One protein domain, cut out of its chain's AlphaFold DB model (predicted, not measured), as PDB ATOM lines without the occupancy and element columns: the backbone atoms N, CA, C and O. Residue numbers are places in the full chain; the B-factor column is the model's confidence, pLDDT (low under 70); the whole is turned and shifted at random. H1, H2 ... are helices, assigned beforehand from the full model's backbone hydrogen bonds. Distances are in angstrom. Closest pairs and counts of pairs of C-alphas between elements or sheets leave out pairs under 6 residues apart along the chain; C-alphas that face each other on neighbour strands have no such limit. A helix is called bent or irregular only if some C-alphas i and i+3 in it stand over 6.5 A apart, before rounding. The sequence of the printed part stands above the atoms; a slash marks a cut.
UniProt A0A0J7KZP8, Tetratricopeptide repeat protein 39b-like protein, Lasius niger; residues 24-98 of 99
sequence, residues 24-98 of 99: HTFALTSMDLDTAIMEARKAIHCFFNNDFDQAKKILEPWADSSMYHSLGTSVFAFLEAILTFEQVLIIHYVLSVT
ATOM      1  N   HIS A  24      32.249 -52.606 -60.511       57.50
ATOM      2  CA  HIS A  24      32.291 -53.966 -60.004       57.50
ATOM      3  C   HIS A  24      33.316 -54.173 -58.874       57.50
ATOM      4  O   HIS A  24      33.068 -54.969 -57.980       57.50
ATOM      5  N   THR A  25      34.446 -53.465 -58.865       55.72
ATOM      6  CA  THR A  25      35.475 -53.561 -57.814       55.72
ATOM      7  C   THR A  25      35.106 -52.741 -56.578       55.72
ATOM      8  O   THR A  25      35.274 -53.237 -55.467       55.72
ATOM      9  N   PHE A  26      34.547 -51.534 -56.738       57.81
ATOM     10  CA  PHE A  26      34.095 -50.727 -55.593       57.81
ATOM     11  C   PHE A  26      32.965 -51.430 -54.827       57.81
ATOM     12  O   PHE A  26      33.048 -51.567 -53.606       57.81
ATOM     13  N   ALA A  27      31.988 -51.986 -55.556       57.56
ATOM     14  CA  ALA A  27      30.880 -52.746 -54.980       57.56
ATOM     15  C   ALA A  27      31.329 -54.021 -54.240       57.56
ATOM     16  O   ALA A  27      30.699 -54.411 -53.265       57.56
ATOM     17  N   LEU A  28      32.427 -54.662 -54.667       58.91
ATOM     18  CA  LEU A  28      32.978 -55.846 -53.989       58.91
ATOM     19  C   LEU A  28      33.707 -55.507 -52.679       58.91
ATOM     20  O   LEU A  28      33.878 -56.385 -51.836       58.91
ATOM     21  N   THR A  29      34.158 -54.262 -52.515       64.69
ATOM     22  CA  THR A  29      34.865 -53.799 -51.308       64.69
ATOM     23  C   THR A  29      33.969 -53.050 -50.324       64.69
ATOM     24  O   THR A  29      34.340 -52.897 -49.161       64.69
ATOM     25  N   SER A  30      32.801 -52.582 -50.767       80.62
ATOM     26  CA  SER A  30      31.829 -51.876 -49.936       80.62
ATOM     27  C   SER A  30      30.823 -52.842 -49.315       80.62
ATOM     28  O   SER A  30      30.321 -53.734 -49.994       80.62
ATOM     29  N   MET A  31      30.472 -52.625 -48.048       90.75
ATOM     30  CA  MET A  31      29.392 -53.364 -47.397       90.75
ATOM     31  C   MET A  31      28.052 -53.118 -48.114       90.75
ATOM     32  O   MET A  31      27.648 -51.970 -48.303       90.75
ATOM     33  N   ASP A  32      27.356 -54.198 -48.463       93.12
ATOM     34  CA  ASP A  32      26.012 -54.172 -49.044       93.12
ATOM     35  C   ASP A  32      24.938 -53.766 -48.010       93.12
ATOM     36  O   ASP A  32      25.039 -54.080 -46.819       93.12
ATOM     37  N   LEU A  33      23.888 -53.076 -48.465       93.31
ATOM     38  CA  LEU A  33      22.846 -52.518 -47.600       93.31
ATOM     39  C   LEU A  33      21.997 -53.599 -46.919       93.31
ATOM     40  O   LEU A  33      21.769 -53.524 -45.708       93.31
ATOM     41  N   ASP A  34      21.533 -54.597 -47.672       95.94
ATOM     42  CA  ASP A  34      20.688 -55.667 -47.128       95.94
ATOM     43  C   ASP A  34      21.468 -56.493 -46.102       95.94
ATOM     44  O   ASP A  34      20.965 -56.806 -45.013       95.94
ATOM     45  N   THR A  35      22.737 -56.766 -46.413       95.94
ATOM     46  CA  THR A  35      23.675 -57.422 -45.498       95.94
ATOM     47  C   THR A  35      23.871 -56.595 -44.229       95.94
ATOM     48  O   THR A  35      23.728 -57.129 -43.128       95.94
ATOM     49  N   ALA A  36      24.089 -55.281 -44.352       96.62
ATOM     50  CA  ALA A  36      24.273 -54.407 -43.199       96.62
ATOM     51  C   ALA A  36      23.058 -54.355 -42.270       96.62
ATOM     52  O   ALA A  36      23.202 -54.396 -41.047       96.62
ATOM     53  N   ILE A  37      21.849 -54.297 -42.830       97.75
ATOM     54  CA  ILE A  37      20.613 -54.310 -42.040       97.75
ATOM     55  C   ILE A  37      20.452 -55.658 -41.327       97.75
ATOM     56  O   ILE A  37      20.081 -55.699 -40.148       97.75
ATOM     57  N   MET A  38      20.721 -56.768 -42.016       98.31
ATOM     58  CA  MET A  38      20.654 -58.105 -41.426       98.31
ATOM     59  C   MET A  38      21.647 -58.260 -40.265       98.31
ATOM     60  O   MET A  38      21.259 -58.720 -39.184       98.31
ATOM     61  N   GLU A  39      22.905 -57.865 -40.463       98.19
ATOM     62  CA  GLU A  39      23.951 -57.930 -39.441       98.19
ATOM     63  C   GLU A  39      23.632 -57.026 -38.246       98.19
ATOM     64  O   GLU A  39      23.687 -57.488 -37.104       98.19
ATOM     65  N   ALA A  40      23.164 -55.799 -38.480       97.44
ATOM     66  CA  ALA A  40      22.737 -54.902 -37.410       97.44
ATOM     67  C   ALA A  40      21.586 -55.489 -36.578       97.44
ATOM     68  O   ALA A  40      21.617 -55.437 -35.347       97.44
ATOM     69  N   ARG A  41      20.590 -56.126 -37.210       98.12
ATOM     70  CA  ARG A  41      19.506 -56.820 -36.486       98.12
ATOM     71  C   ARG A  41      20.036 -57.959 -35.620       98.12
ATOM     72  O   ARG A  41      19.565 -58.139 -34.495       98.12
ATOM     73  N   LYS A  42      21.012 -58.716 -36.125       98.50
ATOM     74  CA  LYS A  42      21.673 -59.777 -35.362       98.50
ATOM     75  C   LYS A  42      22.445 -59.197 -34.176       98.50
ATOM     76  O   LYS A  42      22.261 -59.673 -33.063       98.50
ATOM     77  N   ALA A  43      23.223 -58.136 -34.382       98.44
ATOM     78  CA  ALA A  43      23.958 -57.464 -33.315       98.44
ATOM     79  C   ALA A  43      23.026 -56.909 -32.224       98.44
ATOM     80  O   ALA A  43      23.302 -57.079 -31.040       98.44
ATOM     81  N   ILE A  44      21.881 -56.328 -32.605       98.12
ATOM     82  CA  ILE A  44      20.842 -55.875 -31.664       98.12
ATOM     83  C   ILE A  44      20.291 -57.053 -30.847       98.12
ATOM     84  O   ILE A  44      20.095 -56.935 -29.638       98.12
ATOM     85  N   HIS A  45      20.061 -58.205 -31.481       98.50
ATOM     86  CA  HIS A  45      19.628 -59.406 -30.771       98.50
ATOM     87  C   HIS A  45      20.683 -59.888 -29.764       98.50
ATOM     88  O   HIS A  45      20.336 -60.206 -28.628       98.50
ATOM     89  N   CYS A  46      21.964 -59.901 -30.142       98.38
ATOM     90  CA  CYS A  46      23.066 -60.223 -29.234       98.38
ATOM     91  C   CYS A  46      23.121 -59.234 -28.057       98.38
ATOM     92  O   CYS A  46      23.170 -59.660 -26.904       98.38
ATOM     93  N   PHE A  47      23.003 -57.931 -28.335       97.25
ATOM     94  CA  PHE A  47      22.989 -56.867 -27.330       97.25
ATOM     95  C   PHE A  47      21.889 -57.072 -26.281       97.25
ATOM     96  O   PHE A  47      22.174 -57.077 -25.086       97.25
ATOM     97  N   PHE A  48      20.639 -57.307 -26.702       97.38
ATOM     98  CA  PHE A  48      19.528 -57.519 -25.764       97.38
ATOM     99  C   PHE A  48      19.611 -58.839 -24.989       97.38
ATOM    100  O   PHE A  48      19.004 -58.959 -23.926       97.38
ATOM    101  N   ASN A  49      20.379 -59.811 -25.482       97.81
ATOM    102  CA  ASN A  49      20.687 -61.046 -24.761       97.81
ATOM    103  C   ASN A  49      21.955 -60.940 -23.895       97.81
ATOM    104  O   ASN A  49      22.384 -61.944 -23.330       97.81
ATOM    105  N   ASN A  50      22.537 -59.743 -23.762       96.38
ATOM    106  CA  ASN A  50      23.791 -59.474 -23.052       96.38
ATOM    107  C   ASN A  50      25.029 -60.185 -23.638       96.38
ATOM    108  O   ASN A  50      26.055 -60.279 -22.969       96.38
ATOM    109  N   ASP A  51      24.967 -60.654 -24.887       97.88
ATOM    110  CA  ASP A  51      26.134 -61.160 -25.621       97.88
ATOM    111  C   ASP A  51      26.831 -59.996 -26.348       97.88
ATOM    112  O   ASP A  51      26.773 -59.840 -27.573       97.88
ATOM    113  N   PHE A  52      27.435 -59.106 -25.557       96.25
ATOM    114  CA  PHE A  52      28.074 -57.891 -26.065       96.25
ATOM    115  C   PHE A  52      29.305 -58.187 -26.924       96.25
ATOM    116  O   PHE A  52      29.543 -57.483 -27.903       96.25
ATOM    117  N   ASP A  53      30.050 -59.248 -26.610       97.38
ATOM    118  CA  ASP A  53      31.230 -59.648 -27.380       97.38
ATOM    119  C   ASP A  53      30.849 -60.061 -28.803       97.38
ATOM    120  O   ASP A  53      31.514 -59.673 -29.769       97.38
ATOM    121  N   GLN A  54      29.771 -60.837 -28.965       98.06
ATOM    122  CA  GLN A  54      29.282 -61.200 -30.292       98.06
ATOM    123  C   GLN A  54      28.709 -59.990 -31.034       98.06
ATOM    124  O   GLN A  54      28.964 -59.844 -32.230       98.06
ATOM    125  N   ALA A  55      27.976 -59.114 -30.343       98.31
ATOM    126  CA  ALA A  55      27.449 -57.892 -30.942       98.31
ATOM    127  C   ALA A  55      28.577 -57.002 -31.496       98.31
ATOM    128  O   ALA A  55      28.524 -56.605 -32.659       98.31
ATOM    129  N   LYS A  56      29.631 -56.752 -30.709       97.38
ATOM    130  CA  LYS A  56      30.794 -55.956 -31.131       97.38
ATOM    131  C   LYS A  56      31.545 -56.578 -32.303       97.38
ATOM    132  O   LYS A  56      31.847 -55.878 -33.261       97.38
ATOM    133  N   LYS A  57      31.747 -57.901 -32.296       98.25
ATOM    134  CA  LYS A  57      32.376 -58.622 -33.421       98.25
ATOM    135  C   LYS A  57      31.635 -58.457 -34.747       98.25
ATOM    136  O   LYS A  57      32.263 -58.573 -35.792       98.25
ATOM    137  N   ILE A  58      30.319 -58.239 -34.705       98.06
ATOM    138  CA  ILE A  58      29.516 -57.956 -35.899       98.06
ATOM    139  C   ILE A  58      29.664 -56.480 -36.306       98.06
ATOM    140  O   ILE A  58      29.779 -56.181 -37.487       98.06
ATOM    141  N   LEU A  59      29.670 -55.558 -35.339       97.62
ATOM    142  CA  LEU A  59      29.606 -54.112 -35.582       97.62
ATOM    143  C   LEU A  59      30.949 -53.460 -35.933       97.62
ATOM    144  O   LEU A  59      31.024 -52.660 -36.862       97.62
ATOM    145  N   GLU A  60      32.013 -53.788 -35.212       96.06
ATOM    146  CA  GLU A  60      33.306 -53.104 -35.332       96.06
ATOM    147  C   GLU A  60      33.957 -53.194 -36.725       96.06
ATOM    148  O   GLU A  60      34.458 -52.168 -37.185       96.06
ATOM    149  N   PRO A  61      33.926 -54.334 -37.450       95.88
ATOM    150  CA  PRO A  61      34.611 -54.450 -38.742       95.88
ATOM    151  C   PRO A  61      34.126 -53.472 -39.817       95.88
ATOM    152  O   PRO A  61      34.854 -53.199 -40.767       95.88
ATOM    153  N   TRP A  62      32.903 -52.955 -39.675       95.56
ATOM    154  CA  TRP A  62      32.234 -52.132 -40.683       95.56
ATOM    155  C   TRP A  62      31.817 -50.759 -40.151       95.56
ATOM    156  O   TRP A  62      31.035 -50.058 -40.800       95.56
ATOM    157  N   ALA A  63      32.320 -50.365 -38.977       95.12
ATOM    158  CA  ALA A  63      31.940 -49.121 -38.311       95.12
ATOM    159  C   ALA A  63      32.241 -47.864 -39.151       95.12
ATOM    160  O   ALA A  63      31.495 -46.888 -39.065       95.12
ATOM    161  N   ASP A  64      33.274 -47.910 -39.997       92.38
ATOM    162  CA  ASP A  64      33.697 -46.781 -40.838       92.38
ATOM    163  C   ASP A  64      33.057 -46.779 -42.235       92.38
ATOM    164  O   ASP A  64      33.090 -45.771 -42.938       92.38
ATOM    165  N   SER A  65      32.478 -47.904 -42.663       90.44
ATOM    166  CA  SER A  65      32.024 -48.100 -44.047       90.44
ATOM    167  C   SER A  65      30.540 -48.437 -44.173       90.44
ATOM    168  O   SER A  65      30.029 -48.548 -45.285       90.44
ATOM    169  N   SER A  66      29.831 -48.627 -43.060       94.25
ATOM    170  CA  SER A  66      28.405 -48.940 -43.048       94.25
ATOM    171  C   SER A  66      27.680 -48.163 -41.958       94.25
ATOM    172  O   SER A  66      27.966 -48.306 -40.771       94.25
ATOM    173  N   MET A  67      26.671 -47.389 -42.362       94.44
ATOM    174  CA  MET A  67      25.887 -46.536 -41.464       94.44
ATOM    175  C   MET A  67      25.290 -47.308 -40.275       94.44
ATOM    176  O   MET A  67      25.318 -46.824 -39.145       94.44
ATOM    177  N   TYR A  68      24.769 -48.517 -40.509       97.12
ATOM    178  CA  TYR A  68      24.120 -49.313 -39.461       97.12
ATOM    179  C   TYR A  68      25.113 -49.845 -38.426       97.12
ATOM    180  O   TYR A  68      24.820 -49.840 -37.229       97.12
ATOM    181  N   HIS A  69      26.297 -50.255 -38.876       97.62
ATOM    182  CA  HIS A  69      27.363 -50.707 -37.990       97.62
ATOM    183  C   HIS A  69      27.966 -49.535 -37.216       97.62
ATOM    184  O   HIS A  69      28.128 -49.628 -36.002       97.62
ATOM    185  N   SER A  70      28.181 -48.401 -37.890       97.44
ATOM    186  CA  SER A  70      28.634 -47.150 -37.276       97.44
ATOM    187  C   SER A  70      27.721 -46.713 -36.128       97.44
ATOM    188  O   SER A  70      28.185 -46.435 -35.018       97.44
ATOM    189  N   LEU A  71      26.400 -46.736 -36.353       97.44
ATOM    190  CA  LEU A  71      25.414 -46.404 -35.326       97.44
ATOM    191  C   LEU A  71      25.471 -47.384 -34.147       97.44
ATOM    192  O   LEU A  71      25.492 -46.950 -32.996       97.44
ATOM    193  N   GLY A  72      25.518 -48.691 -34.417       96.75
ATOM    194  CA  GLY A  72      25.617 -49.707 -33.367       96.75
ATOM    195  C   GLY A  72      26.873 -49.536 -32.507       96.75
ATOM    196  O   GLY A  72      26.774 -49.492 -31.280       96.75
ATOM    197  N   THR A  73      28.038 -49.367 -33.135       97.62
ATOM    198  CA  THR A  73      29.315 -49.111 -32.450       97.62
ATOM    199  C   THR A  73      29.268 -47.816 -31.634       97.62
ATOM    200  O   THR A  73      29.711 -47.792 -30.485       97.62
ATOM    201  N   SER A  74      28.650 -46.758 -32.169       96.25
ATOM    202  CA  SER A  74      28.472 -45.486 -31.454       96.25
ATOM    203  C   SER A  74      27.600 -45.634 -30.205       96.25
ATOM    204  O   SER A  74      27.903 -45.044 -29.170       96.25
ATOM    205  N   VAL A  75      26.538 -46.444 -30.265       96.00
ATOM    206  CA  VAL A  75      25.695 -46.740 -29.095       96.00
ATOM    207  C   VAL A  75      26.485 -47.495 -28.029       96.00
ATOM    208  O   VAL A  75      26.364 -47.164 -26.851       96.00
ATOM    209  N   PHE A  76      27.325 -48.460 -28.415       94.56
ATOM    210  CA  PHE A  76      28.228 -49.128 -27.474       94.56
ATOM    211  C   PHE A  76      29.166 -48.136 -26.785       94.56
ATOM    212  O   PHE A  76      29.197 -48.100 -25.557       94.56
ATOM    213  N   ALA A  77      29.855 -47.289 -27.553       92.62
ATOM    214  CA  ALA A  77      30.758 -46.277 -27.005       92.62
ATOM    215  C   ALA A  77      30.026 -45.290 -26.077       92.62
ATOM    216  O   ALA A  77      30.515 -44.952 -25.001       92.62
ATOM    217  N   PHE A  78      28.819 -44.865 -26.455       92.12
ATOM    218  CA  PHE A  78      27.973 -44.003 -25.632       92.12
ATOM    219  C   PHE A  78      27.587 -44.666 -24.305       92.12
ATOM    220  O   PHE A  78      27.689 -44.044 -23.246       92.12
ATOM    221  N   LEU A  79      27.161 -45.931 -24.345       91.62
ATOM    222  CA  LEU A  79      26.798 -46.679 -23.146       91.62
ATOM    223  C   LEU A  79      28.008 -46.924 -22.251       91.62
ATOM    224  O   LEU A  79      27.896 -46.749 -21.043       91.62
ATOM    225  N   GLU A  80      29.163 -47.268 -22.816       88.44
ATOM    226  CA  GLU A  80      30.413 -47.379 -22.062       88.44
ATOM    227  C   GLU A  80      30.750 -46.065 -21.365       88.44
ATOM    228  O   GLU A  80      31.016 -46.060 -20.165       88.44
ATOM    229  N   ALA A  81      30.657 -44.945 -22.080       85.12
ATOM    230  CA  ALA A  81      30.951 -43.631 -21.530       85.12
ATOM    231  C   ALA A  81      29.985 -43.230 -20.399       85.12
ATOM    232  O   ALA A  81      30.407 -42.661 -19.393       85.12
ATOM    233  N   ILE A  82      28.692 -43.545 -20.522       84.44
ATOM    234  CA  ILE A  82      27.696 -43.218 -19.490       84.44
ATOM    235  C   ILE A  82      27.777 -44.163 -18.290       84.44
ATOM    236  O   ILE A  82      27.652 -43.720 -17.146       84.44
ATOM    237  N   LEU A  83      27.968 -45.462 -18.526       80.19
ATOM    238  CA  LEU A  83      27.934 -46.483 -17.477       80.19
ATOM    239  C   LEU A  83      29.240 -46.565 -16.682       80.19
ATOM    240  O   LEU A  83      29.222 -47.051 -15.552       80.19
ATOM    241  N   THR A  84      30.353 -46.061 -17.217       69.50
ATOM    242  CA  THR A  84      31.629 -45.996 -16.485       69.50
ATOM    243  C   THR A  84      31.672 -44.903 -15.413       69.50
ATOM    244  O   THR A  84      32.636 -44.860 -14.656       69.50
ATOM    245  N   PHE A  85      30.639 -44.055 -15.271       55.06
ATOM    246  CA  PHE A  85      30.565 -42.997 -14.243       55.06
ATOM    247  C   PHE A  85      31.807 -42.083 -14.176       55.06
ATOM    248  O   PHE A  85      32.031 -41.384 -13.186       55.06
ATOM    249  N   GLU A  86      32.601 -42.027 -15.242       56.84
ATOM    250  CA  GLU A  86      33.812 -41.226 -15.311       56.84
ATOM    251  C   GLU A  86      33.484 -39.942 -16.078       56.84
ATOM    252  O   GLU A  86      33.805 -39.779 -17.254       56.84
ATOM    253  N   GLN A  87      32.807 -38.998 -15.409       54.62
ATOM    254  CA  GLN A  87      32.466 -37.669 -15.960       54.62
ATOM    255  C   GLN A  87      33.655 -36.950 -16.633       54.62
ATOM    256  O   GLN A  87      33.460 -36.033 -17.426       54.62
ATOM    257  N   VAL A  88      34.886 -37.369 -16.338       55.88
ATOM    258  CA  VAL A  88      36.135 -36.804 -16.846       55.88
ATOM    259  C   VAL A  88      36.414 -37.177 -18.315       55.88
ATOM    260  O   VAL A  88      36.940 -36.340 -19.049       55.88
ATOM    261  N   LEU A  89      36.031 -38.372 -18.790       55.53
ATOM    262  CA  LEU A  89      36.353 -38.820 -20.161       55.53
ATOM    263  C   LEU A  89      35.401 -38.261 -21.228       55.53
ATOM    264  O   LEU A  89      35.856 -37.867 -22.304       55.53
ATOM    265  N   ILE A  90      34.102 -38.152 -20.922       59.59
ATOM    266  CA  ILE A  90      33.103 -37.572 -21.841       59.59
ATOM    267  C   ILE A  90      33.489 -36.134 -22.218       59.59
ATOM    268  O   ILE A  90      33.405 -35.751 -23.381       59.59
ATOM    269  N   ILE A  91      33.977 -35.346 -21.254       59.72
ATOM    270  CA  ILE A  91      34.387 -33.955 -21.485       59.72
ATOM    271  C   ILE A  91      35.608 -33.885 -22.409       59.72
ATOM    272  O   ILE A  91      35.647 -33.033 -23.292       59.72
ATOM    273  N   HIS A  92      36.580 -34.788 -22.249       58.25
ATOM    274  CA  HIS A  92      37.779 -34.805 -23.088       58.25
ATOM    275  C   HIS A  92      37.455 -35.154 -24.550       58.25
ATOM    276  O   HIS A  92      37.934 -34.475 -25.456       58.25
ATOM    277  N   TYR A  93      36.604 -36.159 -24.786       64.75
ATOM    278  CA  TYR A  93      36.232 -36.575 -26.145       64.75
ATOM    279  C   TYR A  93      35.372 -35.522 -26.863       64.75
ATOM    280  O   TYR A  93      35.588 -35.225 -28.037       64.75
ATOM    281  N   VAL A  94      34.435 -34.893 -26.143       64.12
ATOM    282  CA  VAL A  94      33.604 -33.804 -26.686       64.12
ATOM    283  C   VAL A  94      34.445 -32.561 -27.008       64.12
ATOM    284  O   VAL A  94      34.202 -31.914 -28.030       64.12
ATOM    285  N   LEU A  95      35.471 -32.241 -26.206       57.72
ATOM    286  CA  LEU A  95      36.382 -31.130 -26.512       57.72
ATOM    287  C   LEU A  95      37.262 -31.404 -27.740       57.72
ATOM    288  O   LEU A  95      37.478 -30.489 -28.527       57.72
ATOM    289  N   SER A  96      37.752 -32.636 -27.924       66.31
ATOM    290  CA  SER A  96      38.629 -32.986 -29.055       66.31
ATOM    291  C   SER A  96      37.924 -33.049 -30.411       66.31
ATOM    292  O   SER A  96      38.591 -33.025 -31.435       66.31
ATOM    293  N   VAL A  97      36.593 -33.155 -30.430       65.81
ATOM    294  CA  VAL A  97      35.796 -33.179 -31.672       65.81
ATOM    295  C   VAL A  97      35.318 -31.771 -32.071       65.81
ATOM    296  O   VAL A  97      34.871 -31.568 -33.194       65.81
ATOM    297  N   THR A  98      35.432 -30.782 -31.176       58.16
ATOM    298  CA  THR A  98      34.895 -29.419 -31.381       58.16
ATOM    299  C   THR A  98      35.987 -28.353 -31.616       58.16
ATOM    300  O   THR A  98      35.658 -27.194 -31.867       58.16
TER     301      THR A  98
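This is residues 24 to 98 of the 99 residues of the protein "Tetratricopeptide repeat protein 39b-like protein" of Lasius niger (UniProt A0A0J7KZP8). A loose core of three helices has the first part of the longest helix, H4, packed on a hairpin of H2 and H3, while the rest of H4 runs on past its contacts to a turn at residues 83 to 88, which sticks out. From that turn H5 folds back, close to H4 near the turn alone, and the short H1 lies at the opposite end of the length, apart from the other four helices. The printed part has 75 residues with five named helices in the order H1, H2, H3, H4, H5 and no named strand; its class is all helix. It is loose, with a radius of gyration of the C-alphas of 14.5 A, and flat, with spans of 46 by 33 by 14 A.

H4, residues 67 to 83, touches H3, residues 52 to 62, with its residues 69 to 73 alone; the closest C-alphas, of Leu 59 and His 69, are 4.7 A apart. The two run opposite ways at a steep tilt of 45 degrees. H4 touches H2, residues 33 to 48, with its residues 68 to 72 alone; the closest C-alphas, of Ala 40 and Tyr 68, are 6.1 A apart. These two run the same way at a shallow tilt of 23 degrees. H2 and H3 touch and form a helical hairpin, opposite ways at a shallow tilt of 22 degrees, with the C-alphas of Ala 43 and Ala 55 closest at 4.2 A. With 2 of these 3 touching pairs at a shallow tilt, the packing is mostly aligned, but only just. H5, residues 87 to 98, is close to H4 but not clearly touching; the closest C-alphas, of Ala 81 and Ile 90, are 6.4 A apart. They run opposite ways at a steep tilt of 38 degrees, only just past shallow. H5 is apart from H2 and H3. H1, residues 24 to 29, is apart from H2, H3, H4 and H5. In H1, H2 and H4 every O i to N i+4 pair is within hydrogen-bond range; in H3 it is 5 of 7 and in H5 5 of 8.

H4 is 24.1 A long from C-alpha 67 at (25.887, -46.536, -41.464) to C-alpha 83. H2 measures 22.6 A, H5 17.7 A, H3 16.3 A and H1 9.1 A, each from first to last C-alpha. H3 is irregular, but only just: C-alphas 58 and 61 are 6.8 A apart. H1 begins with C-alpha 24 at (32.291, -53.966, -60.004), and H5 ends with C-alpha 98 at (34.895, -29.419, -31.381).

The two C-alphas farthest apart, of His 24 and Phe 85, are 47.1 A from each other. The printed part has no cut, and the four links between its helices are tight. The mean pLDDT of the printed part is 85.2; it is under 70 at residues 24 to 29 and 84 to 98.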